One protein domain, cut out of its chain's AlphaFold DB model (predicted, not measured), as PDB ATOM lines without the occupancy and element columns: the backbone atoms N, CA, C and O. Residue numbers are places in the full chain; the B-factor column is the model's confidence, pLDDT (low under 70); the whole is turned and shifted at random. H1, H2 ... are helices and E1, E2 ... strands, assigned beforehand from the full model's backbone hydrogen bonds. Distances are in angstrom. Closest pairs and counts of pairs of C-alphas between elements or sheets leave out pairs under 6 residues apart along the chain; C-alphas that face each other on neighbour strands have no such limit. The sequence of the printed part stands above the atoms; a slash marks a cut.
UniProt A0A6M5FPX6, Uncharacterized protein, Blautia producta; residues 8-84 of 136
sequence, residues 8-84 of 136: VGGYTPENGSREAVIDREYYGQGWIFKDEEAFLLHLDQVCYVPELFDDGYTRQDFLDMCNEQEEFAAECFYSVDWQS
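This is residues 8 to 84 of the 136 residues of an uncharacterized protein of Blautia producta (UniProt A0A6M5FPX6). Start with a small antiparallel sheet of E3, E4 and E5, with E5 near the middle of the domain; the hairpin E1 and E2 packs on E4 at one side, and the free loop of that hairpin, residues 14 to 19, sticks out. Toward the other end of the longest axis lie three short helices, H1, H2 and H3, with H2 and H3 packed crosswise on each other and H1 near H3. The printed part has 77 residues, in the order E1 E2 E3 E4 H1 E5 H2 H3, a mixed class of helices and strands. It is compact, with a radius of gyration of the C-alphas of 12.0 A, and spans 36 by 29 by 19 A.

Find C-alpha 10 at (-0.579, -39.242, -4.198), where E1, residues 10 to 12, begins. Next come E2, residues 21 to 23, and E3, residues 25 to 27. E4, residues 30 to 35, covers 15.3 A from first to last C-alpha and leads directly into H1, residues 36 to 41, 8.4 A long. Look for E5, residues 46 to 49, from C-alpha 46 at (-6.698, -41.181, -12.333). H2, residues 59 to 65, is 10.1 A long; H3, residues 70 to 79, is 14.0 A long and ends at C-alpha 79 at (-0.369, -56.664, -11.494).

Look first at the hairpin E1 and E2: N 10 and O 23 are within hydrogen-bond range at 2.8 A. E2 runs on into E3 across a break of 1 residue, at 51 degrees. E3 and E4 form a second hairpin, with N 25 and O 32 at 2.9 A. E4 pairs in a staggered way, with E3 over residues 30 to 32 and with E5 over residues 33 to 34; N 33 and O 49 are 3.0 A apart. The closest C-alphas of E1 and E4 are those of Gly 10 and Phe 33, 6.2 A apart. Residues 57 to 58 pair antiparallel with residues 46 to 48 of E5. H1 and H2 are on the sheet of E3, E4 and E5 but only graze it. H3 is only just on it, with 5 pairs of C-alphas within 10 A, and also only grazes it. H1 and H2 only just touch, with 3 pairs of C-alphas within 8 A, the closest those of Phe 39 and Arg 59 at 5.1 A. H2 and H3 touch, about perpendicular at 78 degrees, closest at the C-alphas of Phe 62 and Ala 73, 5.1 A. In H1, H2 and H3 every O i to N i+4 pair is within hydrogen-bond range.

Look to Ser 17 and Glu 71 for the two C-alphas farthest apart, 37.2 A. The printed part has no cut, and no link is long. Mean pLDDT of the printed part is 96.5, and no printed residue is under 70.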
ATOM      1  N   VAL A   8      -0.790 -46.056  -2.963       98.12
ATOM      2  CA  VAL A   8       0.652 -45.848  -3.146       98.12
ATOM      3  C   VAL A   8       0.833 -44.439  -3.693       98.12
ATOM      4  O   VAL A   8       0.328 -44.132  -4.777       98.12
ATOM      5  N   GLY A   9       1.514 -43.582  -2.936       97.44
ATOM      6  CA  GLY A   9       1.705 -42.185  -3.311       97.44
ATOM      7  C   GLY A   9       0.413 -41.358  -3.376       97.44
ATOM      8  O   GLY A   9      -0.631 -41.695  -2.803       97.44
ATOM      9  N   GLY A  10       0.485 -40.233  -4.085       96.94
ATOM     10  CA  GLY A  10      -0.579 -39.242  -4.198       96.94
ATOM     11  C   GLY A  10      -0.724 -38.681  -5.610       96.94
ATOM     12  O   GLY A  10       0.240 -38.546  -6.355       96.94
ATOM     13  N   TYR A  11      -1.949 -38.304  -5.963       96.75
ATOM     14  CA  TYR A  11      -2.246 -37.619  -7.214       96.75
ATOM     15  C   TYR A  11      -3.170 -36.442  -6.930       96.75
ATOM     16  O   TYR A  11      -4.215 -36.596  -6.295       96.75
ATOM     17  N   THR A  12      -2.771 -35.258  -7.382       94.94
ATOM     18  CA  THR A  12      -3.618 -34.065  -7.381       94.94
ATOM     19  C   THR A  12      -3.901 -33.694  -8.833       94.94
ATOM     20  O   THR A  12      -2.949 -33.377  -9.549       94.94
ATOM     21  N   PRO A  13      -5.167 -33.718  -9.283       91.69
ATOM     22  CA  PRO A  13      -5.504 -33.432 -10.670       91.69
ATOM     23  C   PRO A  13      -5.206 -31.979 -11.041       91.69
ATOM     24  O   PRO A  13      -5.199 -31.086 -10.187       91.69
ATOM     25  N   GLU A  14      -5.018 -31.748 -12.340       90.50
ATOM     26  CA  GLU A  14      -4.935 -30.402 -12.893       90.50
ATOM     27  C   GLU A  14      -6.200 -29.598 -12.548       90.50
ATOM     28  O   GLU A  14      -7.329 -30.091 -12.584       90.50
ATOM     29  N   ASN A  15      -6.016 -28.321 -12.230       87.81
ATOM     30  CA  ASN A  15      -7.106 -27.377 -12.027       87.81
ATOM     31  C   ASN A  15      -6.699 -26.029 -12.605       87.81
ATOM     32  O   ASN A  15      -6.017 -25.281 -11.899       87.81
ATOM     33  N   GLY A  16      -7.129 -25.741 -13.844       79.12
ATOM     34  CA  GLY A  16      -7.286 -24.430 -14.520       79.12
ATOM     35  C   GLY A  16      -6.150 -23.389 -14.454       79.12
ATOM     36  O   GLY A  16      -6.240 -22.325 -15.054       79.12
ATOM     37  N   SER A  17      -5.124 -23.651 -13.664       79.19
ATOM     38  CA  SER A  17      -4.158 -22.729 -13.064       79.19
ATOM     39  C   SER A  17      -2.966 -23.480 -12.460       79.19
ATOM     40  O   SER A  17      -1.932 -22.864 -12.204       79.19
ATOM     41  N   ARG A  18      -3.110 -24.786 -12.197       85.12
ATOM     42  CA  ARG A  18      -2.067 -25.679 -11.690       85.12
ATOM     43  C   ARG A  18      -2.098 -26.977 -12.469       85.12
ATOM     44  O   ARG A  18      -3.166 -27.585 -12.519       85.12
ATOM     45  N   GLU A  19      -0.939 -27.361 -12.991       89.44
ATOM     46  CA  GLU A  19      -0.666 -28.684 -13.555       89.44
ATOM     47  C   GLU A  19      -0.911 -29.776 -12.505       89.44
ATOM     48  O   GLU A  19      -0.903 -29.507 -11.295       89.44
ATOM     49  N   ALA A  20      -1.150 -31.001 -12.971       92.50
ATOM     50  CA  ALA A  20      -1.276 -32.147 -12.087       92.50
ATOM     51  C   ALA A  20       0.011 -32.341 -11.262       92.50
ATOM     52  O   ALA A  20       1.120 -32.108 -11.742       92.50
ATOM     53  N   VAL A  21      -0.141 -32.768 -10.009       95.38
ATOM     54  CA  VAL A  21       0.985 -33.096  -9.125       95.38
ATOM     55  C   VAL A  21       0.940 -34.581  -8.822       95.38
ATOM     56  O   VAL A  21      -0.058 -35.079  -8.298       95.38
ATOM     57  N   ILE A  22       2.040 -35.261  -9.130       97.12
ATOM     58  CA  ILE A  22       2.204 -36.699  -8.938       97.12
ATOM     59  C   ILE A  22       3.252 -36.912  -7.846       97.12
ATOM     60  O   ILE A  22       4.391 -36.464  -7.969       97.12
ATOM     61  N   ASP A  23       2.856 -37.598  -6.782       97.44
ATOM     62  CA  ASP A  23       3.729 -38.070  -5.714       97.44
ATOM     63  C   ASP A  23       3.829 -39.593  -5.823       97.44
ATOM     64  O   ASP A  23       2.833 -40.297  -5.652       97.44
ATOM     65  N   ARG A  24       5.009 -40.098  -6.191       97.69
ATOM     66  CA  ARG A  24       5.241 -41.527  -6.435       97.69
ATOM     67  C   ARG A  24       5.897 -42.170  -5.224       97.69
ATOM     68  O   ARG A  24       6.847 -41.626  -4.664       97.69
ATOM     69  N   GLU A  25       5.466 -43.378  -4.894       98.44
ATOM     70  CA  GLU A  25       6.082 -44.204  -3.857       98.44
ATOM     71  C   GLU A  25       6.506 -45.561  -4.422       98.44
ATOM     72  O   GLU A  25       6.013 -46.015  -5.456       98.44
ATOM     73  N   TYR A  26       7.461 -46.200  -3.746       97.75
ATOM     74  CA  TYR A  26       7.980 -47.499  -4.157       97.75
ATOM     75  C   TYR A  26       6.931 -48.603  -3.982       97.75
ATOM     76  O   TYR A  26       6.387 -48.784  -2.890       97.75
ATOM     77  N   TYR A  27       6.698 -49.384  -5.035       97.31
ATOM     78  CA  TYR A  27       5.788 -50.525  -5.038       97.31
ATOM     79  C   TYR A  27       6.285 -51.591  -6.013       97.31
ATOM     80  O   TYR A  27       6.528 -51.302  -7.178       97.31
ATOM     81  N   GLY A  28       6.445 -52.829  -5.537       95.69
ATOM     82  CA  GLY A  28       6.942 -53.937  -6.358       95.69
ATOM     83  C   GLY A  28       8.332 -53.650  -6.930       95.69
ATOM     84  O   GLY A  28       9.335 -53.801  -6.228       95.69
ATOM     85  N   GLN A  29       8.390 -53.247  -8.195       96.00
ATOM     86  CA  GLN A  29       9.630 -53.051  -8.948       96.00
ATOM     87  C   GLN A  29       9.969 -51.590  -9.270       96.00
ATOM     88  O   GLN A  29      11.099 -51.337  -9.685       96.00
ATOM     89  N   GLY A  30       9.064 -50.637  -9.035       97.06
ATOM     90  CA  GLY A  30       9.286 -49.240  -9.411       97.06
ATOM     91  C   GLY A  30       8.658 -48.229  -8.465       97.06
ATOM     92  O   GLY A  30       8.223 -48.552  -7.357       97.06
ATOM     93  N   TRP A  31       8.653 -46.975  -8.907       98.19
ATOM     94  CA  TRP A  31       8.052 -45.846  -8.199       98.19
ATOM     95  C   TRP A  31       6.815 -45.391  -8.954       98.19
ATOM     96  O   TRP A  31       6.922 -44.930 -10.084       98.19
ATOM     97  N   ILE A  32       5.642 -45.512  -8.341       98.25
ATOM     98  CA  ILE A  32       4.359 -45.300  -9.020       98.25
ATOM     99  C   ILE A  32       3.394 -44.498  -8.152       98.25
ATOM    100  O   ILE A  32       3.584 -44.350  -6.943       98.25
ATOM    101  N   PHE A  33       2.318 -44.029  -8.774       98.44
ATOM    102  CA  PHE A  33       1.071 -43.731  -8.080       98.44
ATOM    103  C   PHE A  33       0.076 -44.868  -8.326       98.44
ATOM    104  O   PHE A  33      -0.069 -45.318  -9.463       98.44
ATOM    105  N   LYS A  34      -0.633 -45.313  -7.283       98.56
ATOM    106  CA  LYS A  34      -1.730 -46.285  -7.402       98.56
ATOM    107  C   LYS A  34      -2.817 -46.016  -6.363       98.56
ATOM    108  O   LYS A  34      -2.518 -45.845  -5.183       98.56
ATOM    109  N   ASP A  35      -4.074 -46.012  -6.788       98.38
ATOM    110  CA  ASP A  35      -5.242 -45.793  -5.934       98.38
ATOM    111  C   ASP A  35      -6.374 -46.759  -6.292       98.38
ATOM    112  O   ASP A  35      -7.066 -46.601  -7.298       98.38
ATOM    113  N   GLU A  36      -6.559 -47.774  -5.452       98.38
ATOM    114  CA  GLU A  36      -7.616 -48.767  -5.624       98.38
ATOM    115  C   GLU A  36      -9.011 -48.185  -5.382       98.38
ATOM    116  O   GLU A  36      -9.967 -48.614  -6.024       98.38
ATOM    117  N   GLU A  37      -9.158 -47.198  -4.495       97.81
ATOM    118  CA  GLU A  37     -10.462 -46.571  -4.276       97.81
ATOM    119  C   GLU A  37     -10.908 -45.833  -5.540       97.81
ATOM    120  O   GLU A  37     -12.040 -46.019  -5.996       97.81
ATOM    121  N   ALA A  38      -9.994 -45.071  -6.151       97.88
ATOM    122  CA  ALA A  38     -10.231 -44.436  -7.443       97.88
ATOM    123  C   ALA A  38     -10.573 -45.480  -8.516       97.88
ATOM    124  O   ALA A  38     -11.599 -45.347  -9.181       97.88
ATOM    125  N   PHE A  39      -9.782 -46.553  -8.622       98.38
ATOM    126  CA  PHE A  39     -10.012 -47.623  -9.596       98.38
ATOM    127  C   PHE A  39     -11.369 -48.317  -9.422       98.38
ATOM    128  O   PHE A  39     -12.022 -48.637 -10.407       98.38
ATOM    129  N   LEU A  40     -11.829 -48.567  -8.193       97.56
ATOM    130  CA  LEU A  40     -13.074 -49.306  -7.957       97.56
ATOM    131  C   LEU A  40     -14.325 -48.425  -8.039       97.56
ATOM    132  O   LEU A  40     -15.396 -48.918  -8.401       97.56
ATOM    133  N   LEU A  41     -14.224 -47.153  -7.649       96.81
ATOM    134  CA  LEU A  41     -15.393 -46.294  -7.428       96.81
ATOM    135  C   LEU A  41     -15.591 -45.220  -8.502       96.81
ATOM    136  O   LEU A  41     -16.689 -44.663  -8.593       96.81
ATOM    137  N   HIS A  42     -14.577 -44.937  -9.323       97.44
ATOM    138  CA  HIS A  42     -14.599 -43.836 -10.280       97.44
ATOM    139  C   HIS A  42     -14.097 -44.276 -11.660       97.44
ATOM    140  O   HIS A  42     -13.055 -44.905 -11.785       97.44
ATOM    141  N   LEU A  43     -14.854 -43.944 -12.711       97.25
ATOM    142  CA  LEU A  43     -14.469 -44.276 -14.089       97.25
ATOM    143  C   LEU A  43     -13.404 -43.324 -14.637       97.25
ATOM    144  O   LEU A  43     -12.533 -43.748 -15.384       97.25
ATOM    145  N   ASP A  44     -13.480 -42.055 -14.246       97.38
ATOM    146  CA  ASP A  44     -12.773 -40.916 -14.834       97.38
ATOM    147  C   ASP A  44     -11.668 -40.338 -13.935       97.38
ATOM    148  O   ASP A  44     -10.964 -39.409 -14.328       97.38
ATOM    149  N   GLN A  45     -11.501 -40.865 -12.720       97.50
ATOM    150  CA  GLN A  45     -10.407 -40.457 -11.843       97.50
ATOM    151  C   GLN A  45      -9.147 -41.253 -12.158       97.50
ATOM    152  O   GLN A  45      -9.190 -42.475 -12.301       97.50
ATOM    153  N   VAL A  46      -8.013 -40.550 -12.207       98.25
ATOM    154  CA  VAL A  46      -6.698 -41.181 -12.333       98.25
ATOM    155  C   VAL A  46      -6.471 -42.084 -11.125       98.25
ATOM    156  O   VAL A  46      -6.475 -41.627  -9.982       98.25
ATOM    157  N   CYS A  47      -6.263 -43.366 -11.397       98.50
ATOM    158  CA  CYS A  47      -6.026 -44.408 -10.409       98.50
ATOM    159  C   CYS A  47      -4.620 -45.009 -10.508       98.50
ATOM    160  O   CYS A  47      -4.213 -45.741  -9.608       98.50
ATOM    161  N   TYR A  48      -3.867 -44.711 -11.569       98.62
ATOM    162  CA  TYR A  48      -2.501 -45.194 -11.746       98.62
ATOM    163  C   TYR A  48      -1.639 -44.194 -12.525       98.62
ATOM    164  O   TYR A  48      -2.105 -43.602 -13.495       98.62
ATOM    165  N   VAL A  49      -0.382 -44.015 -12.109       98.44
ATOM    166  CA  VAL A  49       0.656 -43.335 -12.903       98.44
ATOM    167  C   VAL A  49       1.937 -44.176 -12.834       98.44
ATOM    168  O   VAL A  49       2.411 -44.443 -11.721       98.44
ATOM    169  N   PRO A  50       2.513 -44.585 -13.978       98.00
ATOM    170  CA  PRO A  50       3.739 -45.379 -14.021       98.00
ATOM    171  C   PRO A  50       4.990 -44.556 -13.682       98.00
ATOM    172  O   PRO A  50       4.946 -43.340 -13.471       98.00
ATOM    173  N   GLU A  51       6.137 -45.232 -13.621       97.62
ATOM    174  CA  GLU A  51       7.401 -44.620 -13.193       97.62
ATOM    175  C   GLU A  51       7.997 -43.665 -14.233       97.62
ATOM    176  O   GLU A  51       8.492 -42.592 -13.891       97.62
ATOM    177  N   LEU A  52       7.976 -44.061 -15.508       95.81
ATOM    178  CA  LEU A  52       8.797 -43.421 -16.540       95.81
ATOM    179  C   LEU A  52       8.127 -42.235 -17.252       95.81
ATOM    180  O   LEU A  52       8.787 -41.550 -18.034       95.81
ATOM    181  N   PHE A  53       6.837 -42.005 -17.022       92.94
ATOM    182  CA  PHE A  53       6.053 -40.945 -17.661       92.94
ATOM    183  C   PHE A  53       4.895 -40.518 -16.760       92.94
ATOM    184  O   PHE A  53       4.485 -41.251 -15.863       92.94
ATOM    185  N   ASP A  54       4.399 -39.306 -16.995       94.31
ATOM    186  CA  ASP A  54       3.409 -38.622 -16.155       94.31
ATOM    187  C   ASP A  54       1.957 -38.813 -16.638       94.31
ATOM    188  O   ASP A  54       1.049 -38.163 -16.120       94.31
ATOM    189  N   ASP A  55       1.719 -39.706 -17.604       91.44
ATOM    190  CA  ASP A  55       0.369 -40.007 -18.086       91.44
ATOM    191  C   ASP A  55      -0.435 -40.739 -17.002       91.44
ATOM    192  O   ASP A  55      -0.034 -41.788 -16.487       91.44
ATOM    193  N   GLY A  56      -1.579 -40.158 -16.639       96.38
ATOM    194  CA  GLY A  56      -2.500 -40.725 -15.663       96.38
ATOM    195  C   GLY A  56      -3.512 -41.649 -16.318       96.38
ATOM    196  O   GLY A  56      -4.220 -41.238 -17.231       96.38
ATOM    197  N   TYR A  57      -3.616 -42.865 -15.793       98.44
ATOM    198  CA  TYR A  57      -4.583 -43.868 -16.221       98.44
ATOM    199  C   TYR A  57      -5.784 -43.878 -15.286       98.44
ATOM    200  O   TYR A  57      -5.638 -43.910 -14.059       98.44
ATOM    201  N   THR A  58      -6.970 -43.865 -15.874       98.62
ATOM    202  CA  THR A  58      -8.272 -43.985 -15.219       98.62
ATOM    203  C   THR A  58      -8.795 -45.413 -15.320       98.62
ATOM    204  O   THR A  58      -8.331 -46.195 -16.147       98.62
ATOM    205  N   ARG A  59      -9.811 -45.766 -14.522       98.56
ATOM    206  CA  ARG A  59     -10.479 -47.071 -14.650       98.56
ATOM    207  C   ARG A  59     -11.020 -47.292 -16.069       98.56
ATOM    208  O   ARG A  59     -10.959 -48.420 -16.548       98.56
ATOM    209  N   GLN A  60     -11.532 -46.248 -16.728       98.75
ATOM    210  CA  GLN A  60     -12.011 -46.367 -18.105       98.75
ATOM    211  C   GLN A  60     -10.884 -46.779 -19.056       98.75
ATOM    212  O   GLN A  60     -11.098 -47.673 -19.863       98.75
ATOM    213  N   ASP A  61      -9.674 -46.234 -18.902       98.62
ATOM    214  CA  ASP A  61      -8.539 -46.638 -19.740       98.62
ATOM    215  C   ASP A  61      -8.245 -48.142 -19.577       98.62
ATOM    216  O   ASP A  61      -8.110 -48.862 -20.566       98.62
ATOM    217  N   PHE A  62      -8.224 -48.652 -18.335       98.75
ATOM    218  CA  PHE A  62      -8.060 -50.093 -18.071       98.75
ATOM    219  C   PHE A  62      -9.160 -50.944 -18.720       98.75
ATOM    220  O   PHE A  62      -8.870 -52.020 -19.247       98.75
ATOM    221  N   LEU A  63     -10.414 -50.482 -18.686       98.69
ATOM    222  CA  LEU A  63     -11.539 -51.167 -19.327       98.69
ATOM    223  C   LEU A  63     -11.405 -51.167 -20.850       98.69
ATOM    224  O   LEU A  63     -11.572 -52.225 -21.458       98.69
ATOM    225  N   ASP A  64     -11.038 -50.035 -21.448       98.44
ATOM    226  CA  ASP A  64     -10.850 -49.889 -22.891       98.44
ATOM    227  C   ASP A  64      -9.768 -50.856 -23.399       98.44
ATOM    228  O   ASP A  64      -9.985 -51.587 -24.370       98.44
ATOM    229  N   MET A  65      -8.634 -50.946 -22.691       97.94
ATOM    230  CA  MET A  65      -7.560 -51.905 -22.995       97.94
ATOM    231  C   MET A  65      -8.006 -53.368 -22.855       97.94
ATOM    232  O   MET A  65      -7.524 -54.241 -23.578       97.94
ATOM    233  N   CYS A  66      -8.934 -53.644 -21.936       98.38
ATOM    234  CA  CYS A  66      -9.405 -54.991 -21.609       98.38
ATOM    235  C   CYS A  66     -10.763 -55.332 -22.241       98.38
ATOM    236  O   CYS A  66     -11.448 -56.266 -21.801       98.38
ATOM    237  N   ASN A  67     -11.159 -54.608 -23.296       97.44
ATOM    238  CA  ASN A  67     -12.401 -54.844 -24.033       97.44
ATOM    239  C   ASN A  67     -13.634 -54.890 -23.101       97.44
ATOM    240  O   ASN A  67     -14.459 -55.808 -23.162       97.44
ATOM    241  N   GLU A  68     -13.711 -53.915 -22.191       98.25
ATOM    242  CA  GLU A  68     -14.782 -53.726 -21.199       98.25
ATOM    243  C   GLU A  68     -14.968 -54.909 -20.230       98.25
ATOM    244  O   GLU A  68     -16.012 -55.057 -19.589       98.25
ATOM    245  N   GLN A  69     -13.975 -55.797 -20.113       98.44
ATOM    246  CA  GLN A  69     -14.034 -56.933 -19.195       98.44
ATOM    247  C   GLN A  69     -13.366 -56.573 -17.871       98.44
ATOM    248  O   GLN A  69     -12.142 -56.515 -17.763       98.44
ATOM    249  N   GLU A  70     -14.201 -56.357 -16.851       98.31
ATOM    250  CA  GLU A  70     -13.769 -55.910 -15.522       98.31
ATOM    251  C   GLU A  70     -12.731 -56.839 -14.875       98.31
ATOM    252  O   GLU A  70     -11.866 -56.358 -14.149       98.31
ATOM    253  N   GLU A  71     -12.795 -58.148 -15.137       98.19
ATOM    254  CA  GLU A  71     -11.861 -59.130 -14.569       98.19
ATOM    255  C   GLU A  71     -10.426 -58.927 -15.072       98.19
ATOM    256  O   GLU A  71      -9.508 -58.824 -14.263       98.19
ATOM    257  N   PHE A  72     -10.249 -58.743 -16.381       98.56
ATOM    258  CA  PHE A  72      -8.954 -58.479 -17.009       98.56
ATOM    259  C   PHE A  72      -8.435 -57.075 -16.665       98.56
ATOM    260  O   PHE A  72      -7.253 -56.894 -16.375       98.56
ATOM    261  N   ALA A  73      -9.330 -56.082 -16.601       98.69
ATOM    262  CA  ALA A  73      -8.970 -54.733 -16.161       98.69
ATOM    263  C   ALA A  73      -8.453 -54.728 -14.714       98.69
ATOM    264  O   ALA A  73      -7.453 -54.075 -14.409       98.69
ATOM    265  N   ALA A  74      -9.111 -55.476 -13.821       98.62
ATOM    266  CA  ALA A  74      -8.672 -55.639 -12.441       98.62
ATOM    267  C   ALA A  74      -7.339 -56.389 -12.361       98.62
ATOM    268  O   ALA A  74      -6.440 -55.943 -11.651       98.62
ATOM    269  N   GLU A  75      -7.182 -57.489 -13.099       98.44
ATOM    270  CA  GLU A  75      -5.926 -58.241 -13.146       98.44
ATOM    271  C   GLU A  75      -4.752 -57.353 -13.573       98.44
ATOM    272  O   GLU A  75      -3.729 -57.323 -12.884       98.44
ATOM    273  N   CYS A  76      -4.932 -56.553 -14.627       98.62
ATOM    274  CA  CYS A  76      -3.943 -55.575 -15.063       98.62
ATOM    275  C   CYS A  76      -3.639 -54.557 -13.954       98.62
ATOM    276  O   CYS A  76      -2.481 -54.413 -13.560       98.62
ATOM    277  N   PHE A  77      -4.660 -53.903 -13.385       98.69
ATOM    278  CA  PHE A  77      -4.480 -52.905 -12.325       98.69
ATOM    279  C   PHE A  77      -3.726 -53.457 -11.111       98.69
ATOM    280  O   PHE A  77      -2.849 -52.783 -10.566       98.69
ATOM    281  N   TYR A  78      -4.038 -54.675 -10.669       98.38
ATOM    282  CA  TYR A  78      -3.368 -55.280  -9.521       98.38
ATOM    283  C   TYR A  78      -1.944 -55.741  -9.838       98.38
ATOM    284  O   TYR A  78      -1.099 -55.697  -8.943       98.38
ATOM    285  N   SER A  79      -1.661 -56.106 -11.088       97.94
ATOM    286  CA  SER A  79      -0.369 -56.664 -11.494       97.94
ATOM    287  C   SER A  79       0.670 -55.619 -11.904       97.94
ATOM    288  O   SER A  79       1.856 -55.840 -11.672       97.94
ATOM    289  N   VAL A  80       0.265 -54.476 -12.473       97.56
ATOM    290  CA  VAL A  80       1.215 -53.418 -12.866       97.56
ATOM    291  C   VAL A  80       1.951 -52.852 -11.655       97.56
ATOM    292  O   VAL A  80       1.330 -52.412 -10.685       97.56
ATOM    293  N   ASP A  81       3.278 -52.818 -11.690       96.31
ATOM    294  CA  ASP A  81       4.088 -52.361 -10.556       96.31
ATOM    295  C   ASP A  81       5.177 -51.345 -10.928       96.31
ATOM    296  O   ASP A  81       5.735 -50.714 -10.033       96.31
ATOM    297  N   TRP A  82       5.414 -51.093 -12.222       97.12
ATOM    298  CA  TRP A  82       6.247 -49.972 -12.687       97.12
ATOM    299  C   TRP A  82       5.962 -49.523 -14.137       97.12
ATOM    300  O   TRP A  82       6.078 -48.327 -14.430       97.12
ATOM    301  N   GLN A  83       5.601 -50.452 -15.037       97.19
ATOM    302  CA  GLN A  83       5.352 -50.182 -16.465       97.19
ATOM    303  C   GLN A  83       3.969 -49.559 -16.744       97.19
ATOM    304  O   GLN A  83       3.103 -49.558 -15.874       97.19
ATOM    305  N   SER A  84       3.712 -49.070 -17.972       97.75
ATOM    306  CA  SER A  84       2.328 -48.733 -18.359       97.75
ATOM    307  C   SER A  84       1.432 -49.971 -18.348       97.75
ATOM    308  O   SER A  84       1.888 -51.056 -18.724       97.75
TER     309      SER A  84